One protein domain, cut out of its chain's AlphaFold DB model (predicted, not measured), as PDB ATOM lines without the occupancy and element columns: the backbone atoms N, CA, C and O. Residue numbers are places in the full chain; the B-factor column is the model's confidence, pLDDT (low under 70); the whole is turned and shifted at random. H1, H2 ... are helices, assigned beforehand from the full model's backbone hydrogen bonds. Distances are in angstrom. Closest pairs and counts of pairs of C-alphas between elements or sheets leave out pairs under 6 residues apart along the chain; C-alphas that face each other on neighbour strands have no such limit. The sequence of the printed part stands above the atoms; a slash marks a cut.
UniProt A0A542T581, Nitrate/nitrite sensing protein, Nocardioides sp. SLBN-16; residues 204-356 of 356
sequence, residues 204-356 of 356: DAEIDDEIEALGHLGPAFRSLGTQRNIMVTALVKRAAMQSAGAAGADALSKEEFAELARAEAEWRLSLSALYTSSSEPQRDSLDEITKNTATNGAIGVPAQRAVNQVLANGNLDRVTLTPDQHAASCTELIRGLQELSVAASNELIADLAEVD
ATOM      1  N   ASP A 204      10.231  -3.082 -19.168       92.94
ATOM      2  CA  ASP A 204       8.859  -2.637 -19.377       92.94
ATOM      3  C   ASP A 204       8.860  -1.607 -20.509       92.94
ATOM      4  O   ASP A 204       9.598  -0.629 -20.453       92.94
ATOM      5  N   ALA A 205       8.070  -1.852 -21.556       91.44
ATOM      6  CA  ALA A 205       8.126  -1.049 -22.772       91.44
ATOM      7  C   ALA A 205       7.692   0.410 -22.555       91.44
ATOM      8  O   ALA A 205       8.217   1.286 -23.226       91.44
ATOM      9  N   GLU A 206       6.753   0.667 -21.641       91.56
ATOM     10  CA  GLU A 206       6.277   2.026 -21.366       91.56
ATOM     11  C   GLU A 206       7.341   2.806 -20.586       91.56
ATOM     12  O   GLU A 206       7.732   3.897 -20.996       91.56
ATOM     13  N   ILE A 207       7.920   2.191 -19.550       93.94
ATOM     14  CA  ILE A 207       9.005   2.798 -18.760       93.94
ATOM     15  C   ILE A 207      10.277   2.993 -19.601       93.94
ATOM     16  O   ILE A 207      10.956   4.016 -19.493       93.94
ATOM     17  N   ASP A 208      10.621   2.026 -20.452       94.06
ATOM     18  CA  ASP A 208      11.801   2.116 -21.315       94.06
ATOM     19  C   ASP A 208      11.645   3.237 -22.369       94.06
ATOM     20  O   ASP A 208      12.621   3.943 -22.649       94.06
ATOM     21  N   ASP A 209      10.430   3.472 -22.887       93.44
ATOM     22  CA  ASP A 209      10.124   4.604 -23.777       93.44
ATOM     23  C   ASP A 209      10.284   5.958 -23.046       93.44
ATOM     24  O   ASP A 209      10.821   6.918 -23.610       93.44
ATOM     25  N   GLU A 210       9.895   6.053 -21.769       94.88
ATOM     26  CA  GLU A 210      10.099   7.262 -20.954       94.88
ATOM     27  C   GLU A 210      11.574   7.562 -20.681       94.88
ATOM     28  O   GLU A 210      12.016   8.718 -20.761       94.88
ATOM     29  N   ILE A 211      12.354   6.519 -20.387       95.19
ATOM     30  CA  ILE A 211      13.809   6.614 -20.239       95.19
ATOM     31  C   ILE A 211      14.426   7.147 -21.538       95.19
ATOM     32  O   ILE A 211      15.232   8.087 -21.504       95.19
ATOM     33  N   GLU A 212      14.017   6.605 -22.690       94.31
ATOM     34  CA  GLU A 212      14.473   7.076 -23.999       94.31
ATOM     35  C   GLU A 212      14.098   8.553 -24.223       94.31
ATOM     36  O   GLU A 212      14.956   9.363 -24.604       94.31
ATOM     37  N   ALA A 213      12.856   8.938 -23.906       94.38
ATOM     38  CA  ALA A 213      12.377  10.312 -24.031       94.38
ATOM     39  C   ALA A 213      13.267  11.296 -23.254       94.38
ATOM     40  O   ALA A 213      13.729  12.301 -23.810       94.38
ATOM     41  N   LEU A 214      13.578  10.996 -21.990       95.38
ATOM     42  CA  LEU A 214      14.451  11.833 -21.163       95.38
ATOM     43  C   LEU A 214      15.879  11.928 -21.726       95.38
ATOM     44  O   LEU A 214      16.501  12.996 -21.650       95.38
ATOM     45  N   GLY A 215      16.380  10.862 -22.356       94.56
ATOM     46  CA  GLY A 215      17.681  10.835 -23.026       94.56
ATOM     47  C   GLY A 215      17.823  11.842 -24.177       94.56
ATOM     48  O   GLY A 215      18.926  12.315 -24.469       94.56
ATOM     49  N   HIS A 216      16.719  12.256 -24.805       95.62
ATOM     50  CA  HIS A 216      16.733  13.232 -25.900       95.62
ATOM     51  C   HIS A 216      16.869  14.695 -25.447       95.62
ATOM     52  O   HIS A 216      17.219  15.566 -26.255       95.62
ATOM     53  N   LEU A 217      16.651  14.990 -24.161       94.06
ATOM     54  CA  LEU A 217      16.723  16.355 -23.632       94.06
ATOM     55  C   LEU A 217      18.142  16.930 -23.686       94.06
ATOM     56  O   LEU A 217      18.316  18.102 -24.023       94.06
ATOM     57  N   GLY A 218      19.165  16.122 -23.395       94.12
ATOM     58  CA  GLY A 218      20.554  16.582 -23.391       94.12
ATOM     59  C   GLY A 218      21.026  17.110 -24.750       94.12
ATOM     60  O   GLY A 218      21.438  18.273 -24.833       94.12
ATOM     61  N   PRO A 219      20.929  16.316 -25.834       94.94
ATOM     62  CA  PRO A 219      21.152  16.799 -27.195       94.94
ATOM     63  C   PRO A 219      20.329  18.053 -27.526       94.94
ATOM     64  O   PRO A 219      20.894  19.049 -27.978       94.94
ATOM     65  N   ALA A 220      19.030  18.073 -27.200       95.56
ATOM     66  CA  ALA A 220      18.160  19.215 -27.479       95.56
ATOM     67  C   ALA A 220      18.656  20.517 -26.812       95.56
ATOM     68  O   ALA A 220      18.793  21.549 -27.478       95.56
ATOM     69  N   PHE A 221      18.989  20.487 -25.517       94.75
ATOM     70  CA  PHE A 221      19.504  21.660 -24.802       94.75
ATOM     71  C   PHE A 221      20.870  22.121 -25.320       94.75
ATOM     72  O   PHE A 221      21.091  23.332 -25.444       94.75
ATOM     73  N   ARG A 222      21.770  21.192 -25.672       92.69
ATOM     74  CA  ARG A 222      23.071  21.532 -26.274       92.69
ATOM     75  C   ARG A 222      22.896  22.276 -27.588       92.69
ATOM     76  O   ARG A 222      23.438  23.373 -27.750       92.69
ATOM     77  N   SER A 223      22.099  21.724 -28.497       95.69
ATOM     78  CA  SER A 223      21.846  22.332 -29.800       95.69
ATOM     79  C   SER A 223      21.163  23.698 -29.666       95.69
ATOM     80  O   SER A 223      21.580  24.663 -30.312       95.69
ATOM     81  N   LEU A 224      20.175  23.825 -28.771       94.75
ATOM     82  CA  LEU A 224      19.516  25.099 -28.469       94.75
ATOM     83  C   LEU A 224      20.505  26.143 -27.924       94.75
ATOM     84  O   LEU A 224      20.462  27.311 -28.323       94.75
ATOM     85  N   GLY A 225      21.424  25.729 -27.048       91.56
ATOM     86  CA  GLY A 225      22.498  26.571 -26.523       91.56
ATOM     87  C   GLY A 225      23.411  27.111 -27.628       91.56
ATOM     88  O   GLY A 225      23.654  28.320 -27.684       91.56
ATOM     89  N   THR A 226      23.851  26.244 -28.545       93.25
ATOM     90  CA  THR A 226      24.672  26.623 -29.709       93.25
ATOM     91  C   THR A 226      23.946  27.617 -30.610       93.25
ATOM     92  O   THR A 226      24.484  28.690 -30.901       93.25
ATOM     93  N   GLN A 227      22.699  27.322 -30.993       95.94
ATOM     94  CA  GLN A 227      21.897  28.217 -31.831       95.94
ATOM     95  C   GLN A 227      21.739  29.594 -31.193       95.94
ATOM     96  O   GLN A 227      21.956  30.618 -31.843       95.94
ATOM     97  N   ARG A 228      21.388  29.637 -29.903       93.25
ATOM     98  CA  ARG A 228      21.183  30.892 -29.182       93.25
ATOM     99  C   ARG A 228      22.458  31.726 -29.133       93.25
ATOM    100  O   ARG A 228      22.386  32.928 -29.384       93.25
ATOM    101  N   ASN A 229      23.606  31.115 -28.843       89.38
ATOM    102  CA  ASN A 229      24.881  31.829 -28.771       89.38
ATOM    103  C   ASN A 229      25.267  32.442 -30.127       89.38
ATOM    104  O   ASN A 229      25.644  33.616 -30.183       89.38
ATOM    105  N   ILE A 230      25.109  31.686 -31.219       93.56
ATOM    106  CA  ILE A 230      25.374  32.173 -32.581       93.56
ATOM    107  C   ILE A 230      24.407  33.308 -32.940       93.56
ATOM    108  O   ILE A 230      24.838  34.386 -33.353       93.56
ATOM    109  N   MET A 231      23.103  33.103 -32.732       95.94
ATOM    110  CA  MET A 231      22.072  34.075 -33.097       95.94
ATOM    111  C   MET A 231      22.191  35.381 -32.315       95.94
ATOM    112  O   MET A 231      22.153  36.449 -32.921       95.94
ATOM    113  N   VAL A 232      22.369  35.334 -30.991       91.38
ATOM    114  CA  VAL A 232      22.532  36.552 -30.176       91.38
ATOM    115  C   VAL A 232      23.767  37.330 -30.628       91.38
ATOM    116  O   VAL A 232      23.677  38.535 -30.861       91.38
ATOM    117  N   THR A 233      24.892  36.645 -30.841       90.00
ATOM    118  CA  THR A 233      26.135  37.271 -31.315       90.00
ATOM    119  C   THR A 233      25.943  37.945 -32.672       90.00
ATOM    120  O   THR A 233      26.314  39.109 -32.851       90.00
ATOM    121  N   ALA A 234      25.321  37.253 -33.627       93.62
ATOM    122  CA  ALA A 234      25.067  37.791 -34.956       93.62
ATOM    123  C   ALA A 234      24.079  38.969 -34.937       93.62
ATOM    124  O   ALA A 234      24.285  39.968 -35.628       93.62
ATOM    125  N   LEU A 235      23.035  38.907 -34.106       93.44
ATOM    126  CA  LEU A 235      22.077  40.001 -33.944       93.44
ATOM    127  C   LEU A 235      22.732  41.248 -33.330       93.44
ATOM    128  O   LEU A 235      22.436  42.360 -33.775       93.44
ATOM    129  N   VAL A 236      23.641  41.082 -32.363       90.75
ATOM    130  CA  VAL A 236      24.420  42.188 -31.777       90.75
ATOM    131  C   VAL A 236      25.353  42.807 -32.819       90.75
ATOM    132  O   VAL A 236      25.330  44.026 -33.005       90.75
ATOM    133  N   LYS A 237      26.125  41.985 -33.549       90.81
ATOM    134  CA  LYS A 237      26.994  42.448 -34.647       90.81
ATOM    135  C   LYS A 237      26.188  43.244 -35.680       90.81
ATOM    136  O   LYS A 237      26.572  44.358 -36.032       90.81
ATOM    137  N   ARG A 238      25.030  42.721 -36.100       90.56
ATOM    138  CA  ARG A 238      24.124  43.389 -37.045       90.56
ATOM    139  C   ARG A 238      23.639  44.744 -36.526       90.56
ATOM    140  O   ARG A 238      23.681  45.719 -37.270       90.56
ATOM    141  N   ALA A 239      23.202  44.827 -35.268       88.69
ATOM    142  CA  ALA A 239      22.735  46.082 -34.674       88.69
ATOM    143  C   ALA A 239      23.847  47.149 -34.620       88.69
ATOM    144  O   ALA A 239      23.604  48.326 -34.913       88.69
ATOM    145  N   ALA A 240      25.081  46.741 -34.312       88.62
ATOM    146  CA  ALA A 240      26.246  47.624 -34.333       88.62
ATOM    147  C   ALA A 240      26.579  48.113 -35.756       88.62
ATOM    148  O   ALA A 240      26.783  49.309 -35.962       88.62
ATOM    149  N   MET A 241      26.567  47.217 -36.750       87.38
ATOM    150  CA  MET A 241      26.797  47.562 -38.162       87.38
ATOM    151  C   MET A 241      25.742  48.538 -38.697       87.38
ATOM    152  O   MET A 241      26.090  49.525 -39.346       87.38
ATOM    153  N   GLN A 242      24.463  48.308 -38.383       85.62
ATOM    154  CA  GLN A 242      23.365  49.207 -38.757       85.62
ATOM    155  C   GLN A 242      23.540  50.600 -38.143       85.62
ATOM    156  O   GLN A 242      23.385  51.600 -38.840       85.62
ATOM    157  N   SER A 243      23.934  50.668 -36.868       85.12
ATOM    158  CA  SER A 243      24.207  51.937 -36.179       85.12
ATOM    159  C   SER A 243      25.393  52.697 -36.786       85.12
ATOM    160  O   SER A 243      25.410  53.924 -36.771       85.12
ATOM    161  N   ALA A 244      26.365  51.980 -37.356       85.62
ATOM    162  CA  ALA A 244      27.524  52.551 -38.042       85.62
ATOM    163  C   ALA A 244      27.271  52.887 -39.530       85.62
ATOM    164  O   ALA A 244      28.189  53.330 -40.217       85.62
ATOM    165  N   GLY A 245      26.058  52.658 -40.053       79.69
ATOM    166  CA  GLY A 245      25.726  52.870 -41.469       79.69
ATOM    167  C   GLY A 245      26.321  51.829 -42.428       79.69
ATOM    168  O   GLY A 245      26.242  52.000 -43.644       79.69
ATOM    169  N   ALA A 246      26.892  50.739 -41.910       75.88
ATOM    170  CA  ALA A 246      27.496  49.657 -42.683       75.88
ATOM    171  C   ALA A 246      26.444  48.606 -43.085       75.88
ATOM    172  O   ALA A 246      26.498  47.448 -42.667       75.88
ATOM    173  N   ALA A 247      25.450  49.018 -43.875       64.25
ATOM    174  CA  ALA A 247      24.445  48.100 -44.405       64.25
ATOM    175  C   ALA A 247      25.090  47.113 -45.400       64.25
ATOM    176  O   ALA A 247      25.690  47.536 -46.386       64.25
ATOM    177  N   GLY A 248      24.958  45.805 -45.147       59.53
ATOM    178  CA  GLY A 248      25.383  44.742 -46.070       59.53
ATOM    179  C   GLY A 248      26.659  43.975 -45.701       59.53
ATOM    180  O   GLY A 248      27.080  43.131 -46.485       59.53
ATOM    181  N   ALA A 249      27.278  44.228 -44.543       64.31
ATOM    182  CA  ALA A 249      28.323  43.343 -44.021       64.31
ATOM    183  C   ALA A 249      27.696  42.087 -43.384       64.31
ATOM    184  O   ALA A 249      26.740  42.193 -42.612       64.31
ATOM    185  N   ASP A 250      28.244  40.908 -43.691       77.88
ATOM    186  CA  ASP A 250      27.777  39.645 -43.119       77.88
ATOM    187  C   ASP A 250      28.010  39.639 -41.602       77.88
ATOM    188  O   ASP A 250      29.142  39.643 -41.117       77.88
ATOM    189  N   ALA A 251      26.923  39.615 -40.827       85.62
ATOM    190  CA  ALA A 251      27.000  39.527 -39.368       85.62
ATOM    191  C   ALA A 251      27.308  38.101 -38.867       85.62
ATOM    192  O   ALA A 251      27.459  37.895 -37.662       85.62
ATOM    193  N   LEU A 252      27.379  37.135 -39.787       89.88
ATOM    194  CA  LEU A 252      27.508  35.707 -39.529       89.88
ATOM    195  C   LEU A 252      28.542  35.137 -40.511       89.88
ATOM    196  O   LEU A 252      28.394  35.301 -41.722       89.88
ATOM    197  N   SER A 253      29.609  34.514 -40.009       91.00
ATOM    198  CA  SER A 253      30.618  33.874 -40.864       91.00
ATOM    199  C   SER A 253      30.072  32.596 -41.514       91.00
ATOM    200  O   SER A 253      29.051  32.050 -41.097       91.00
ATOM    201  N   LYS A 254      30.772  32.065 -42.526       92.44
ATOM    202  CA  LYS A 254      30.394  30.783 -43.150       92.44
ATOM    203  C   LYS A 254      30.461  29.623 -42.157       92.44
ATOM    204  O   LYS A 254      29.617  28.733 -42.200       92.44
ATOM    205  N   GLU A 255      31.452  29.639 -41.272       94.06
ATOM    206  CA  GLU A 255      31.622  28.654 -40.206       94.06
ATOM    207  C   GLU A 255      30.489  28.761 -39.179       94.06
ATOM    208  O   GLU A 255      29.874  27.746 -38.862       94.06
ATOM    209  N   GLU A 256      30.160  29.979 -38.727       94.12
ATOM    210  CA  GLU A 256      29.023  30.233 -37.830       94.12
ATOM    211  C   GLU A 256      27.698  29.776 -38.476       94.12
ATOM    212  O   GLU A 256      26.847  29.202 -37.799       94.12
ATOM    213  N   PHE A 257      27.523  29.968 -39.790       95.50
ATOM    214  CA  PHE A 257      26.313  29.555 -40.508       95.50
ATOM    215  C   PHE A 257      26.203  28.032 -40.611       95.50
ATOM    216  O   PHE A 257      25.139  27.463 -40.368       95.50
ATOM    217  N   ALA A 258      27.307  27.360 -40.951       96.44
ATOM    218  CA  ALA A 258      27.353  25.904 -41.008       96.44
ATOM    219  C   ALA A 258      27.084  25.280 -39.632       96.44
ATOM    220  O   ALA A 258      26.368  24.284 -39.543       96.44
ATOM    221  N   GLU A 259      27.621  25.872 -38.566       97.31
ATOM    222  CA  GLU A 259      27.385  25.408 -37.201       97.31
ATOM    223  C   GLU A 259      25.939  25.638 -36.753       97.31
ATOM    224  O   GLU A 259      25.325  24.740 -36.180       97.31
ATOM    225  N   LEU A 260      25.348  26.786 -37.103       97.81
ATOM    226  CA  LEU A 260      23.928  27.044 -36.862       97.81
ATOM    227  C   LEU A 260      23.039  26.001 -37.553       97.81
ATOM    228  O   LEU A 260      22.081  25.523 -36.951       97.81
ATOM    229  N   ALA A 261      23.366  25.623 -38.792       97.81
ATOM    230  CA  ALA A 261      22.617  24.618 -39.542       97.81
ATOM    231  C   ALA A 261      22.707  23.222 -38.903       97.81
ATOM    232  O   ALA A 261      21.695  22.529 -38.807       97.81
ATOM    233  N   ARG A 262      23.896  22.816 -38.433       98.25
ATOM    234  CA  ARG A 262      24.073  21.542 -37.710       98.25
ATOM    235  C   ARG A 262      23.281  21.527 -36.411       98.25
ATOM    236  O   ARG A 262      22.551  20.575 -36.161       98.25
ATOM    237  N   ALA A 263      23.385  22.602 -35.632       98.06
ATOM    238  CA  ALA A 263      22.657  22.725 -34.382       98.06
ATOM    239  C   ALA A 263      21.134  22.758 -34.609       98.06
ATOM    240  O   ALA A 263      20.385  22.231 -33.799       98.06
ATOM    241  N   GLU A 264      20.631  23.346 -35.696       98.25
ATOM    242  CA  GLU A 264      19.197  23.284 -36.032       98.25
ATOM    243  C   GLU A 264      18.738  21.873 -36.399       98.25
ATOM    244  O   GLU A 264      17.683  21.436 -35.938       98.25
ATOM    245  N   ALA A 265      19.550  21.136 -37.156       97.88
ATOM    246  CA  ALA A 265      19.248  19.758 -37.518       97.88
ATOM    247  C   ALA A 265      19.215  18.829 -36.291       97.88
ATOM    248  O   ALA A 265      18.265  18.063 -36.138       97.88
ATOM    249  N   GLU A 266      20.210  18.920 -35.402       97.94
ATOM    250  CA  GLU A 266      20.259  18.127 -34.164       97.94
ATOM    251  C   GLU A 266      19.115  18.499 -33.211       97.94
ATOM    252  O   GLU A 266      18.464  17.613 -32.659       97.94
ATOM    253  N   TRP A 267      18.794  19.790 -33.087       97.62
ATOM    254  CA  TRP A 267      17.633  20.258 -32.330       97.62
ATOM    255  C   TRP A 267      16.326  19.665 -32.851       97.62
ATOM    256  O   TRP A 267      15.547  19.119 -32.072       97.62
ATOM    257  N   ARG A 268      16.084  19.742 -34.165       97.62
ATOM    258  CA  ARG A 268      14.865  19.203 -34.779       97.62
ATOM    259  C   ARG A 268      14.768  17.692 -34.577       97.62
ATOM    260  O   ARG A 268      13.690  17.209 -34.247       97.62
ATOM    261  N   LEU A 269      15.874  16.970 -34.758       97.06
ATOM    262  CA  LEU A 269      15.926  15.525 -34.546       97.06
ATOM    263  C   LEU A 269      15.602  15.170 -33.091       97.06
ATOM    264  O   LEU A 269      14.693  14.386 -32.847       97.06
ATOM    265  N   SER A 270      16.295  15.798 -32.140       96.75
ATOM    266  CA  SER A 270      16.156  15.509 -30.709       96.75
ATOM    267  C   SER A 270      14.767  15.868 -30.189       96.75
ATOM    268  O   SER A 270      14.164  15.095 -29.457       96.75
ATOM    269  N   LEU A 271      14.216  17.012 -30.608       97.12
ATOM    270  CA  LEU A 271      12.874  17.429 -30.204       97.12
ATOM    271  C   LEU A 271      11.780  16.542 -30.814       97.12
ATOM    272  O   LEU A 271      10.776  16.275 -30.160       97.12
ATOM    273  N   SER A 272      11.963  16.081 -32.055       96.44
ATOM    274  CA  SER A 272      11.031  15.138 -32.680       96.44
ATOM    275  C   SER A 272      11.085  13.761 -32.022       96.44
ATOM    276  O   SER A 272      10.042  13.125 -31.891       96.44
ATOM    277  N   ALA A 273      12.276  13.302 -31.632       95.25
ATOM    278  CA  ALA A 273      12.457  12.041 -30.923       95.25
ATOM    279  C   ALA A 273      11.826  12.115 -29.525       95.25
ATOM    280  O   ALA A 273      10.948  11.316 -29.226       95.25
ATOM    281  N   LEU A 274      12.123  13.177 -28.760       95.50
ATOM    282  CA  LEU A 274      11.458  13.478 -27.487       95.50
ATOM    283  C   LEU A 274       9.931  13.440 -27.627       95.50
ATOM    284  O   LEU A 274       9.264  12.742 -26.882       95.50
ATOM    285  N   TYR A 275       9.369  14.138 -28.620       95.94
ATOM    286  CA  TYR A 275       7.920  14.136 -28.840       95.94
ATOM    287  C   TYR A 275       7.357  12.741 -29.147       95.94
ATOM    288  O   TYR A 275       6.224  12.450 -28.783       95.94
ATOM    289  N   THR A 276       8.121  11.896 -29.841       94.31
ATOM    290  CA  THR A 276       7.672  10.555 -30.240       94.31
ATOM    291  C   THR A 276       7.643   9.602 -29.049       94.31
ATOM    292  O   THR A 276       6.650   8.895 -28.897       94.31
ATOM    293  N   SER A 277       8.677   9.636 -28.206       92.25
ATOM    294  CA  SER A 277       8.816   8.759 -27.034       92.25
ATOM    295  C   SER A 277       8.108   9.295 -25.779       92.25
ATOM    296  O   SER A 277       7.951   8.580 -24.802       92.25
ATOM    297  N   SER A 278       7.645  10.549 -25.783       93.50
ATOM    298  CA  SER A 278       6.898  11.141 -24.664       93.50
ATOM    299  C   SER A 278       5.475  10.594 -24.515       93.50
ATOM    300  O   SER A 278       4.782  10.364 -25.512       93.50
ATOM    301  N   SER A 279       4.981  10.532 -23.275       91.75
ATOM    302  CA  SER A 279       3.580  10.229 -22.949       91.75
ATOM    303  C   SER A 279       2.602  11.295 -23.485       91.75
ATOM    304  O   SER A 279       2.993  12.384 -23.919       91.75
ATOM    305  N   GLU A 280       1.293  11.008 -23.502       94.50
ATOM    306  CA  GLU A 280       0.280  11.964 -23.992       94.50
ATOM    307  C   GLU A 280       0.289  13.305 -23.224       94.50
ATOM    308  O   GLU A 280       0.374  14.347 -23.883       94.50
ATOM    309  N   PRO A 281       0.315  13.333 -21.874       94.50
ATOM    310  CA  PRO A 281       0.436  14.585 -21.121       94.50
ATOM    311  C   PRO A 281       1.713  15.377 -21.442       94.50
ATOM    312  O   PRO A 281       1.694  16.610 -21.512       94.50
ATOM    313  N   GLN A 282       2.832  14.681 -21.657       95.12
ATOM    314  CA  GLN A 282       4.099  15.305 -22.031       95.12
ATOM    315  C   GLN A 282       4.042  15.903 -23.445       95.12
ATOM    316  O   GLN A 282       4.503  17.030 -23.652       95.12
ATOM    317  N   ARG A 283       3.429  15.203 -24.410       96.75
ATOM    318  CA  ARG A 283       3.201  15.720 -25.772       96.75
ATOM    319  C   ARG A 283       2.319  16.965 -25.771       96.75
ATOM    320  O   ARG A 283       2.672  17.940 -26.433       96.75
ATOM    321  N   ASP A 284       1.252  16.986 -24.975       97.25
ATOM    322  CA  ASP A 284       0.396  18.170 -24.811       97.25
ATOM    323  C   ASP A 284       1.188  19.375 -24.274       97.25
ATOM    324  O   ASP A 284       1.061  20.503 -24.770       97.25
ATOM    325  N   SER A 285       2.054  19.144 -23.283       97.00
ATOM    326  CA  SER A 285       2.948  20.172 -22.740       97.00
ATOM    327  C   SER A 285       3.951  20.663 -23.792       97.00
ATOM    328  O   SER A 285       4.110  21.874 -23.992       97.00
ATOM    329  N   LEU A 286       4.573  19.752 -24.550       97.19
ATOM    330  CA  LEU A 286       5.448  20.088 -25.677       97.19
ATOM    331  C   LEU A 286       4.721  20.913 -26.740       97.19
ATOM    332  O   LEU A 286       5.283  21.883 -27.255       97.19
ATOM    333  N   ASP A 287       3.474  20.587 -27.056       98.00
ATOM    334  CA  ASP A 287       2.665  21.340 -28.006       98.00
ATOM    335  C   ASP A 287       2.326  22.741 -27.477       98.00
ATOM    336  O   ASP A 287       2.393  23.720 -28.232       98.00
ATOM    337  N   GLU A 288       2.084  22.910 -26.175       97.88
ATOM    338  CA  GLU A 288       1.937  24.241 -25.578       97.88
ATOM    339  C   GLU A 288       3.242  25.054 -25.652       97.88
ATOM    340  O   GLU A 288       3.222  26.224 -26.076       97.88
ATOM    341  N   ILE A 289       4.373  24.457 -25.266       97.44
ATOM    342  CA  ILE A 289       5.702  25.092 -25.241       97.44
ATOM    343  C   ILE A 289       6.114  25.514 -26.657       97.44
ATOM    344  O   ILE A 289       6.496  26.663 -26.898       97.44
ATOM    345  N   THR A 290       5.979  24.599 -27.616       97.19
ATOM    346  CA  THR A 290       6.458  24.758 -28.996       97.19
ATOM    347  C   THR A 290       5.415  25.354 -29.940       97.19
ATOM    348  O   THR A 290       5.722  25.632 -31.100       97.19
ATOM    349  N   LYS A 291       4.186  25.590 -29.465       97.56
ATOM    350  CA  LYS A 291       3.037  26.049 -30.265       97.56
ATOM    351  C   LYS A 291       2.646  25.063 -31.372       97.56
ATOM    352  O   LYS A 291       2.425  25.485 -32.504       97.56
ATOM    353  N   ASN A 292       2.518  23.783 -31.022       97.31
ATOM    354  CA  ASN A 292       2.172  22.660 -31.904       97.31
ATOM    355  C   ASN A 292       3.188  22.446 -33.032       97.31
ATOM    356  O   ASN A 292       2.828  22.155 -34.174       97.31
ATOM    357  N   THR A 293       4.469  22.704 -32.758       97.25
ATOM    358  CA  THR A 293       5.521  22.589 -33.778       97.25
ATOM    359  C   THR A 293       6.747  21.829 -33.287       97.25
ATOM    360  O   THR A 293       7.815  21.984 -33.876       97.25
ATOM    361  N   ALA A 294       6.613  20.997 -32.249       93.75
ATOM    362  CA  ALA A 294       7.711  20.209 -31.689       93.75
ATOM    363  C   ALA A 294       8.433  19.386 -32.772       93.75
ATOM    364  O   ALA A 294       9.632  19.553 -32.989       93.75
ATOM    365  N   THR A 295       7.678  18.643 -33.581       93.12
ATOM    366  CA  THR A 295       8.189  17.840 -34.710       93.12
ATOM    367  C   THR A 295       8.770  18.663 -35.867       93.12
ATOM    368  O   THR A 295       9.440  18.131 -36.747       93.12
ATOM    369  N   ASN A 296       8.571  19.983 -35.856       93.31
ATOM    370  CA  ASN A 296       9.108  20.923 -36.841       93.31
ATOM    371  C   ASN A 296      10.216  21.814 -36.253       93.31
ATOM    372  O   ASN A 296      10.476  22.891 -36.784       93.31
ATOM    373  N   GLY A 297      10.863  21.409 -35.152       93.69
ATOM    374  CA  GLY A 297      11.937  22.187 -34.520       93.69
ATOM    375  C   GLY A 297      11.435  23.433 -33.782       93.69
ATOM    376  O   GLY A 297      12.159  24.418 -33.652       93.69
ATOM    377  N   ALA A 298      10.187  23.419 -33.311       97.25
ATOM    378  CA  ALA A 298       9.554  24.507 -32.574       97.25
ATOM    379  C   ALA A 298       9.482  25.853 -33.329       97.25
ATOM    380  O   ALA A 298       9.527  26.913 -32.709       97.25
ATOM    381  N   ILE A 299       9.320  25.854 -34.661       96.62
ATOM    382  CA  ILE A 299       9.199  27.076 -35.498       96.62
ATOM    383  C   ILE A 299       8.034  28.017 -35.117       96.62
ATOM    384  O   ILE A 299       7.969  29.173 -35.557       96.62
ATOM    385  N   GLY A 300       7.093  27.551 -34.297       96.69
ATOM    386  CA  GLY A 300       6.073  28.374 -33.651       96.69
ATOM    387  C   GLY A 300       6.648  29.348 -32.611       96.69
ATOM    388  O   GLY A 300       6.096  30.435 -32.407       96.69
ATOM    389  N   VAL A 301       7.798  29.021 -32.019       98.12
ATOM    390  CA  VAL A 301       8.538  29.863 -31.073       98.12
ATOM    391  C   VAL A 301       9.324  30.944 -31.835       98.12
ATOM    392  O   VAL A 301      10.037  30.622 -32.788       98.12
ATOM    393  N   PRO A 302       9.241  32.234 -31.447       98.31
ATOM    394  CA  PRO A 302       9.904  33.325 -32.169       98.31
ATOM    395  C   PRO A 302      11.408  33.133 -32.406       98.31
ATOM    396  O   PRO A 302      11.861  33.357 -33.527       98.31
ATOM    397  N   ALA A 303      12.171  32.700 -31.397       97.44
ATOM    398  CA  ALA A 303      13.608  32.446 -31.547       97.44
ATOM    399  C   ALA A 303      13.909  31.366 -32.601       97.44
ATOM    400  O   ALA A 303      14.714  31.582 -33.503       97.44
ATOM    401  N   GLN A 304      13.194  30.241 -32.557       98.25
ATOM    402  CA  GLN A 304      13.383  29.139 -33.506       98.25
ATOM    403  C   GLN A 304      12.928  29.491 -34.923       98.25
ATOM    404  O   GLN A 304      13.560  29.108 -35.913       98.25
ATOM    405  N   ARG A 305      11.881  30.314 -35.048       98.12
ATOM    406  CA  ARG A 305      11.502  30.913 -36.331       98.12
ATOM    407  C   ARG A 305      12.625  31.772 -36.904       98.12
ATOM    408  O   ARG A 305      12.872  31.703 -38.104       98.12
ATOM    409  N   ALA A 306      13.288  32.576 -36.074       97.88
ATOM    410  CA  ALA A 306      14.393  33.420 -36.515       97.88
ATOM    411  C   ALA A 306      15.590  32.587 -36.996       97.88
ATOM    412  O   ALA A 306      16.118  32.883 -38.063       97.88
ATOM    413  N   VAL A 307      15.961  31.516 -36.281       97.94
ATOM    414  CA  VAL A 307      16.980  30.552 -36.740       97.94
ATOM    415  C   VAL A 307      16.620  30.015 -38.128       97.94
ATOM    416  O   VAL A 307      17.410  30.121 -39.065       97.94
ATOM    417  N   ASN A 308      15.390  29.528 -38.299       97.19
ATOM    418  CA  ASN A 308      14.922  28.986 -39.574       97.19
ATOM    419  C   ASN A 308      14.904  30.036 -40.699       97.19
ATOM    420  O   ASN A 308      15.246  29.732 -41.840       97.19
ATOM    421  N   GLN A 309      14.563  31.292 -40.397       96.69
ATOM    422  CA  GLN A 309      14.672  32.393 -41.356       96.69
ATOM    423  C   GLN A 309      16.122  32.639 -41.777       96.69
ATOM    424  O   GLN A 309      16.362  32.867 -42.961       96.69
ATOM    425  N   VAL A 310      17.086  32.581 -40.855       96.50
ATOM    426  CA  VAL A 310      18.504  32.724 -41.214       96.50
ATOM    427  C   VAL A 310      18.929  31.609 -42.155       96.50
ATOM    428  O   VAL A 310      19.455  31.888 -43.230       96.50
ATOM    429  N   LEU A 311      18.634  30.359 -41.801       95.94
ATOM    430  CA  LEU A 311      19.017  29.199 -42.603       95.94
ATOM    431  C   LEU A 311      18.368  29.199 -43.993       95.94
ATOM    432  O   LEU A 311      19.024  28.859 -44.973       95.94
ATOM    433  N   ALA A 312      17.113  29.641 -44.104       95.06
ATOM    434  CA  ALA A 312      16.407  29.705 -45.380       95.06
ATOM    435  C   ALA A 312      16.911  30.822 -46.312       95.06
ATOM    436  O   ALA A 312      16.854  30.666 -47.530       95.06
ATOM    437  N   ASN A 313      17.367  31.956 -45.767       92.19
ATOM    438  CA  ASN A 313      17.801  33.104 -46.577       92.19
ATOM    439  C   ASN A 313      19.327  33.211 -46.711       92.19
ATOM    440  O   ASN A 313      19.806  34.006 -47.514       92.19
ATOM    441  N   GLY A 314      20.088  32.447 -45.925       90.50
ATOM    442  CA  GLY A 314      21.548  32.538 -45.865       90.50
ATOM    443  C   GLY A 314      22.072  33.751 -45.089       90.50
ATOM    444  O   GLY A 314      23.280  33.950 -45.023       90.50
ATOM    445  N   ASN A 315      21.191  34.583 -44.524       90.81
ATOM    446  CA  ASN A 315      21.538  35.826 -43.839       90.81
ATOM    447  C   ASN A 315      20.448  36.242 -42.831       90.81
ATOM    448  O   ASN A 315      19.411  35.591 -42.708       90.81
ATOM    449  N   LEU A 316      20.654  37.350 -42.111       92.12
ATOM    450  CA  LEU A 316      19.711  37.827 -41.093       92.12
ATOM    451  C   LEU A 316      18.626  38.783 -41.620       92.12
ATOM    452  O   LEU A 316      17.872  39.317 -40.810       92.12
ATOM    453  N   ASP A 317      18.506  39.035 -42.924       88.88
ATOM    454  CA  ASP A 317      17.687  40.148 -43.446       88.88
ATOM    455  C   ASP A 317      16.202  40.032 -43.087       88.88
ATOM    456  O   ASP A 317      15.522  41.035 -42.871       88.88
ATOM    457  N   ARG A 318      15.688  38.802 -42.977       91.00
ATOM    458  CA  ARG A 318      14.287  38.544 -42.607       91.00
ATOM    459  C   ARG A 318      14.040  38.457 -41.101       91.00
ATOM    460  O   ARG A 318      12.886  38.342 -40.692       91.00
ATOM    461  N   VAL A 319      15.087  38.516 -40.276       94.12
ATOM    462  CA  VAL A 319      14.963  38.403 -38.819       94.12
ATOM    463  C   VAL A 319      14.633  39.761 -38.211       94.12
ATOM    464  O   VAL A 319      15.482  40.650 -38.149       94.12
ATOM    465  N   THR A 320      13.418  39.910 -37.694       93.56
ATOM    466  CA  THR A 320      12.952  41.164 -37.077       93.56
ATOM    467  C   THR A 320      13.245  41.266 -35.582       93.56
ATOM    468  O   THR A 320      13.066  42.336 -35.008       93.56
ATOM    469  N   LEU A 321      13.663  40.172 -34.938       95.00
ATOM    470  CA  LEU A 321      13.960  40.166 -33.505       95.00
ATOM    471  C   LEU A 321      15.217  40.982 -33.194       95.00
ATOM    472  O   LEU A 321      16.216  40.925 -33.921       95.00
ATOM    473  N   THR A 322      15.179  41.702 -32.075       93.12
ATOM    474  CA  THR A 322      16.382  42.240 -31.428       93.12
ATOM    475  C   THR A 322      17.136  41.123 -30.687       93.12
ATOM    476  O   THR A 322      16.548  40.067 -30.421       93.12
ATOM    477  N   PRO A 323      18.417  41.329 -30.311       91.00
ATOM    478  CA  PRO A 323      19.141  40.376 -29.466       91.00
ATOM    479  C   PRO A 323      18.374  40.015 -28.186       91.00
ATOM    480  O   PRO A 323      18.218  38.835 -27.880       91.00
ATOM    481  N   ASP A 324      17.817  41.017 -27.500       88.06
ATOM    482  CA  ASP A 324      17.085  40.832 -26.242       88.06
ATOM    483  C   ASP A 324      15.794  40.035 -26.437       88.06
ATOM    484  O   ASP A 324      15.488  39.139 -25.653       88.06
ATOM    485  N   GLN A 325      15.045  40.313 -27.508       94.44
ATOM    486  CA  GLN A 325      13.822  39.568 -27.815       94.44
ATOM    487  C   GLN A 325      14.123  38.110 -28.174       94.44
ATOM    488  O   GLN A 325      13.369  37.213 -27.793       94.44
ATOM    489  N   HIS A 326      15.221  37.865 -28.893       95.06
ATOM    490  CA  HIS A 326      15.674  36.512 -29.195       95.06
ATOM    491  C   HIS A 326      16.088  35.774 -27.915       95.06
ATOM    492  O   HIS A 326      15.616  34.664 -27.671       95.06
ATOM    493  N   ALA A 327      16.920  36.396 -27.075       90.50
ATOM    494  CA  ALA A 327      17.361  35.824 -25.808       90.50
ATOM    495  C   ALA A 327      16.176  35.512 -24.880       90.50
ATOM    496  O   ALA A 327      16.076  34.392 -24.388       90.50
ATOM    497  N   ALA A 328      15.235  36.448 -24.718       90.88
ATOM    498  CA  ALA A 328      14.025  36.241 -23.925       90.88
ATOM    499  C   ALA A 328      13.176  35.079 -24.463       90.88
ATOM    500  O   ALA A 328      12.767  34.209 -23.698       90.88
ATOM    501  N   SER A 329      12.967  35.003 -25.782       96.88
ATOM    502  CA  SER A 329      12.231  33.889 -26.389       96.88
ATOM    503  C   SER A 329      12.930  32.537 -26.199       96.88
ATOM    504  O   SER A 329      12.232  31.531 -26.091       96.88
ATOM    505  N   CYS A 330      14.266  32.485 -26.172       95.06
ATOM    506  CA  CYS A 330      15.000  31.265 -25.830       95.06
ATOM    507  C   CYS A 330      14.848  30.906 -24.350       95.06
ATOM    508  O   CYS A 330      14.669  29.736 -24.038       95.06
ATOM    509  N   THR A 331      14.906  31.886 -23.445       91.56
ATOM    510  CA  THR A 331      14.737  31.658 -22.002       91.56
ATOM    511  C   THR A 331      13.371  31.056 -21.682       91.56
ATOM    512  O   THR A 331      13.307  30.094 -20.924       91.56
ATOM    513  N   GLU A 332      12.296  31.559 -22.296       94.88
ATOM    514  CA  GLU A 332      10.949  30.991 -22.132       94.88
ATOM    515  C   GLU A 332      10.872  29.539 -22.626       94.88
ATOM    516  O   GLU A 332      10.290  28.688 -21.961       94.88
ATOM    517  N   LEU A 333      11.505  29.234 -23.766       96.81
ATOM    518  CA  LEU A 333      11.578  27.865 -24.283       96.81
ATOM    519  C   LEU A 333      12.363  26.944 -23.333       96.81
ATOM    520  O   LEU A 333      11.893  25.856 -23.024       96.81
ATOM    521  N   ILE A 334      13.520  27.392 -22.836       95.31
ATOM    522  CA  ILE A 334      14.346  26.634 -21.883       95.31
ATOM    523  C   ILE A 334      13.570  26.356 -20.593       95.31
ATOM    524  O   ILE A 334      13.593  25.229 -20.111       95.31
ATOM    525  N   ARG A 335      12.860  27.352 -20.046       91.75
ATOM    526  CA  ARG A 335      12.041  27.179 -18.836       91.75
ATOM    527  C   ARG A 335      10.877  26.219 -19.062       91.75
ATOM    528  O   ARG A 335      10.655  25.357 -18.222       91.75
ATOM    529  N   GLY A 336      10.187  26.312 -20.199       95.31
ATOM    530  CA  GLY A 336       9.133  25.357 -20.546       95.31
ATOM    531  C   GLY A 336       9.658  23.921 -20.625       95.31
ATOM    532  O   GLY A 336       9.066  23.014 -20.049       95.31
ATOM    533  N   LEU A 337      10.806  23.718 -21.276       96.00
ATOM    534  CA  LEU A 337      11.438  22.399 -21.346       96.00
ATOM    535  C   LEU A 337      11.920  21.918 -19.977       96.00
ATOM    536  O   LEU A 337      11.785  20.740 -19.695       96.00
ATOM    537  N   GLN A 338      12.418  22.805 -19.112       94.12
ATOM    538  CA  GLN A 338      12.780  22.453 -17.737       94.12
ATOM    539  C   GLN A 338      11.569  21.921 -16.955       94.12
ATOM    540  O   GLN A 338      11.670  20.889 -16.296       94.12
ATOM    541  N   GLU A 339      10.427  22.615 -17.026       93.81
ATOM    542  CA  GLU A 339       9.186  22.183 -16.371       93.81
ATOM    543  C   GLU A 339       8.733  20.809 -16.888       93.81
ATOM    544  O   GLU A 339       8.377  19.942 -16.091       93.81
ATOM    545  N   LEU A 340       8.820  20.588 -18.205       96.31
ATOM    546  CA  LEU A 340       8.556  19.290 -18.827       96.31
ATOM    547  C   LEU A 340       9.516  18.204 -18.324       96.31
ATOM    548  O   LEU A 340       9.054  17.140 -17.933       96.31
ATOM    549  N   SER A 341      10.827  18.459 -18.304       95.88
ATOM    550  CA  SER A 341      11.837  17.490 -17.859       95.88
ATOM    551  C   SER A 341      11.610  17.041 -16.420       95.88
ATOM    552  O   SER A 341      11.732  15.859 -16.109       95.88
ATOM    553  N   VAL A 342      11.243  17.975 -15.539       94.31
ATOM    554  CA  VAL A 342      10.908  17.668 -14.144       94.31
ATOM    555  C   VAL A 342       9.619  16.851 -14.055       94.31
ATOM    556  O   VAL A 342       9.568  15.901 -13.281       94.31
ATOM    557  N   ALA A 343       8.589  17.195 -14.833       93.75
ATOM    558  CA  ALA A 343       7.339  16.436 -14.859       93.75
ATOM    559  C   ALA A 343       7.561  14.998 -15.350       93.75
ATOM    560  O   ALA A 343       7.180  14.071 -14.644       93.75
ATOM    561  N   ALA A 344       8.261  14.830 -16.473       96.06
ATOM    562  CA  ALA A 344       8.602  13.527 -17.042       96.06
ATOM    563  C   ALA A 344       9.463  12.681 -16.091       96.06
ATOM    564  O   ALA A 344       9.248  11.488 -15.948       96.06
ATOM    565  N   SER A 345      10.394  13.306 -15.362       96.81
ATOM    566  CA  SER A 345      11.171  12.592 -14.340       96.81
ATOM    567  C   SER A 345      10.300  12.099 -13.179       96.81
ATOM    568  O   SER A 345      10.571  11.046 -12.620       96.81
ATOM    569  N   ASN A 346       9.280  12.865 -12.776       95.81
ATOM    570  CA  ASN A 346       8.376  12.458 -11.695       95.81
ATOM    571  C   ASN A 346       7.391  11.362 -12.126       95.81
ATOM    572  O   ASN A 346       6.988  10.580 -11.273       95.81
ATOM    573  N   GLU A 347       7.006  11.338 -13.404       95.25
ATOM    574  CA  GLU A 347       6.231  10.256 -14.031       95.25
ATOM    575  C   GLU A 347       7.040   8.956 -13.977       95.25
ATOM    576  O   GLU A 347       6.661   8.054 -13.237       95.25
ATOM    577  N   LEU A 348       8.269   8.973 -14.508       96.38
ATOM    578  CA  LEU A 348       9.193   7.837 -14.441       96.38
ATOM    579  C   LEU A 348       9.421   7.313 -13.012       96.38
ATOM    580  O   LEU A 348       9.453   6.107 -12.780       96.38
ATOM    581  N   ILE A 349       9.597   8.204 -12.026       96.25
ATOM    582  CA  ILE A 349       9.743   7.801 -10.613       96.25
ATOM    583  C   ILE A 349       8.485   7.079 -10.113       96.25
ATOM    584  O   ILE A 349       8.603   6.118  -9.353       96.25
ATOM    585  N   ALA A 350       7.297   7.570 -10.473       95.75
ATOM    586  CA  ALA A 350       6.043   6.961 -10.050       95.75
ATOM    587  C   ALA A 350       5.879   5.570 -10.671       95.75
ATOM    588  O   ALA A 350       5.589   4.629  -9.939       95.75
ATOM    589  N   ASP A 351       6.161   5.432 -11.963       94.75
ATOM    590  CA  ASP A 351       5.953   4.180 -12.690       94.75
ATOM    591  C   ASP A 351       6.974   3.109 -12.292       94.75
ATOM    592  O   ASP A 351       6.614   1.951 -12.079       94.75
ATOM    593  N   LEU A 352       8.233   3.491 -12.045       93.12
ATOM    594  CA  LEU A 352       9.231   2.583 -11.467       93.12
ATOM    595  C   LEU A 352       8.799   2.044 -10.094       93.12
ATOM    596  O   LEU A 352       9.009   0.865  -9.812       93.12
ATOM    597  N   ALA A 353       8.158   2.871  -9.264       91.81
ATOM    598  CA  ALA A 353       7.659   2.456  -7.954       91.81
ATOM    599  C   ALA A 353       6.417   1.545  -8.024       91.81
ATOM    600  O   ALA A 353       6.086   0.897  -7.030       91.81
ATOM    601  N   GLU A 354       5.710   1.495  -9.159       90.75
ATOM    602  CA  GLU A 354       4.596   0.562  -9.377       90.75
ATOM    603  C   GLU A 354       5.067  -0.839  -9.805       90.75
ATOM    604  O   GLU A 354       4.317  -1.809  -9.648       90.75
ATOM    605  N   VAL A 355       6.296  -0.950 -10.326       85.62
ATOM    606  CA  VAL A 355       6.867  -2.195 -10.873       85.62
ATOM    607  C   VAL A 355       7.874  -2.877  -9.922       85.62
ATOM    608  O   VAL A 355       8.155  -4.064 -10.113       85.62
ATOM    609  N   ASP A 356       8.379  -2.181  -8.894       66.12
ATOM    610  CA  ASP A 356       9.217  -2.749  -7.808       66.12
ATOM    611  C   ASP A 356       8.424  -3.615  -6.799       66.12
ATOM    612  O   ASP A 356       8.881  -4.741  -6.473       66.12
TER     613      ASP A 356
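Overview. This is residues 204 to 356 of the 356 residues of the protein "Nitrate/nitrite sensing protein" of Nocardioides sp. SLBN-16 (UniProt A0A542T581). What shape is this? It is a slender rod of helices, in which H1, H2, H3, H4 and H6 make a bundle, helices side by side: H6 runs beside H1 and H2, which follow each other end to end, and H3 folds back on H2. H4 packs on H6, and H5 crosses steeply, touching H3 and H6. What makes it up? The printed part has 153 residues with six named helices, H1 to H6 in order, and no named strand: all helix. It is only just compact, close to loose, with a radius of gyration of the C-alphas of 17.6 A and spans of 66 by 23 by 20 A.

Arrangement. What touches the longest helix? H6, residues 323 to 355, touches H2, residues 217 to 243, opposite ways at a shallow tilt of 6 degrees, closest at the C-alphas of Val 232 and Pro 323, 5.2 A. With residues 341 to 352 alone it touches H1, residues 205 to 215, closest at the C-alphas of Glu 210 and Leu 348, 6.6 A. With residues 333 to 344 alone it touches H4, residues 280 to 290, closest at the C-alphas of Ile 289 and Gly 336, 5.8 A. What comes next? H3, residues 254 to 277, forms a hairpin with H2, at a tilt of 36 degrees, only just steep, closest at the C-alphas of Ser 223 and Ala 263, 4.7 A. H3 and H6 are apart. H5, residues 302 to 313, touches H3, closest at the C-alphas of Ala 261 and Leu 311, 6.6 A. How are the backbones? In H1 to H6 every O i to N i+4 pair is within hydrogen-bond range.

Along the chain. Where are the anchors? H1 begins at C-alpha 205, (8.126, -1.049, -22.772), and H6 ends at C-alpha 355, (6.867, -2.195, -10.873). How long are the longer helices? From first to last C-alpha H6 measures 48.0 A, H2 38.5 A and H3 34.8 A.

Size, cuts and confidence. How large is it? The two C-alphas farthest apart, of Gly 245 and Asp 356, are 67.1 A apart. Is it unbroken and sure? The printed part has no cut, and the link from H4 to H5 is long, 11 residues. Residues 247 to 249 and 356 have pLDDT under 70.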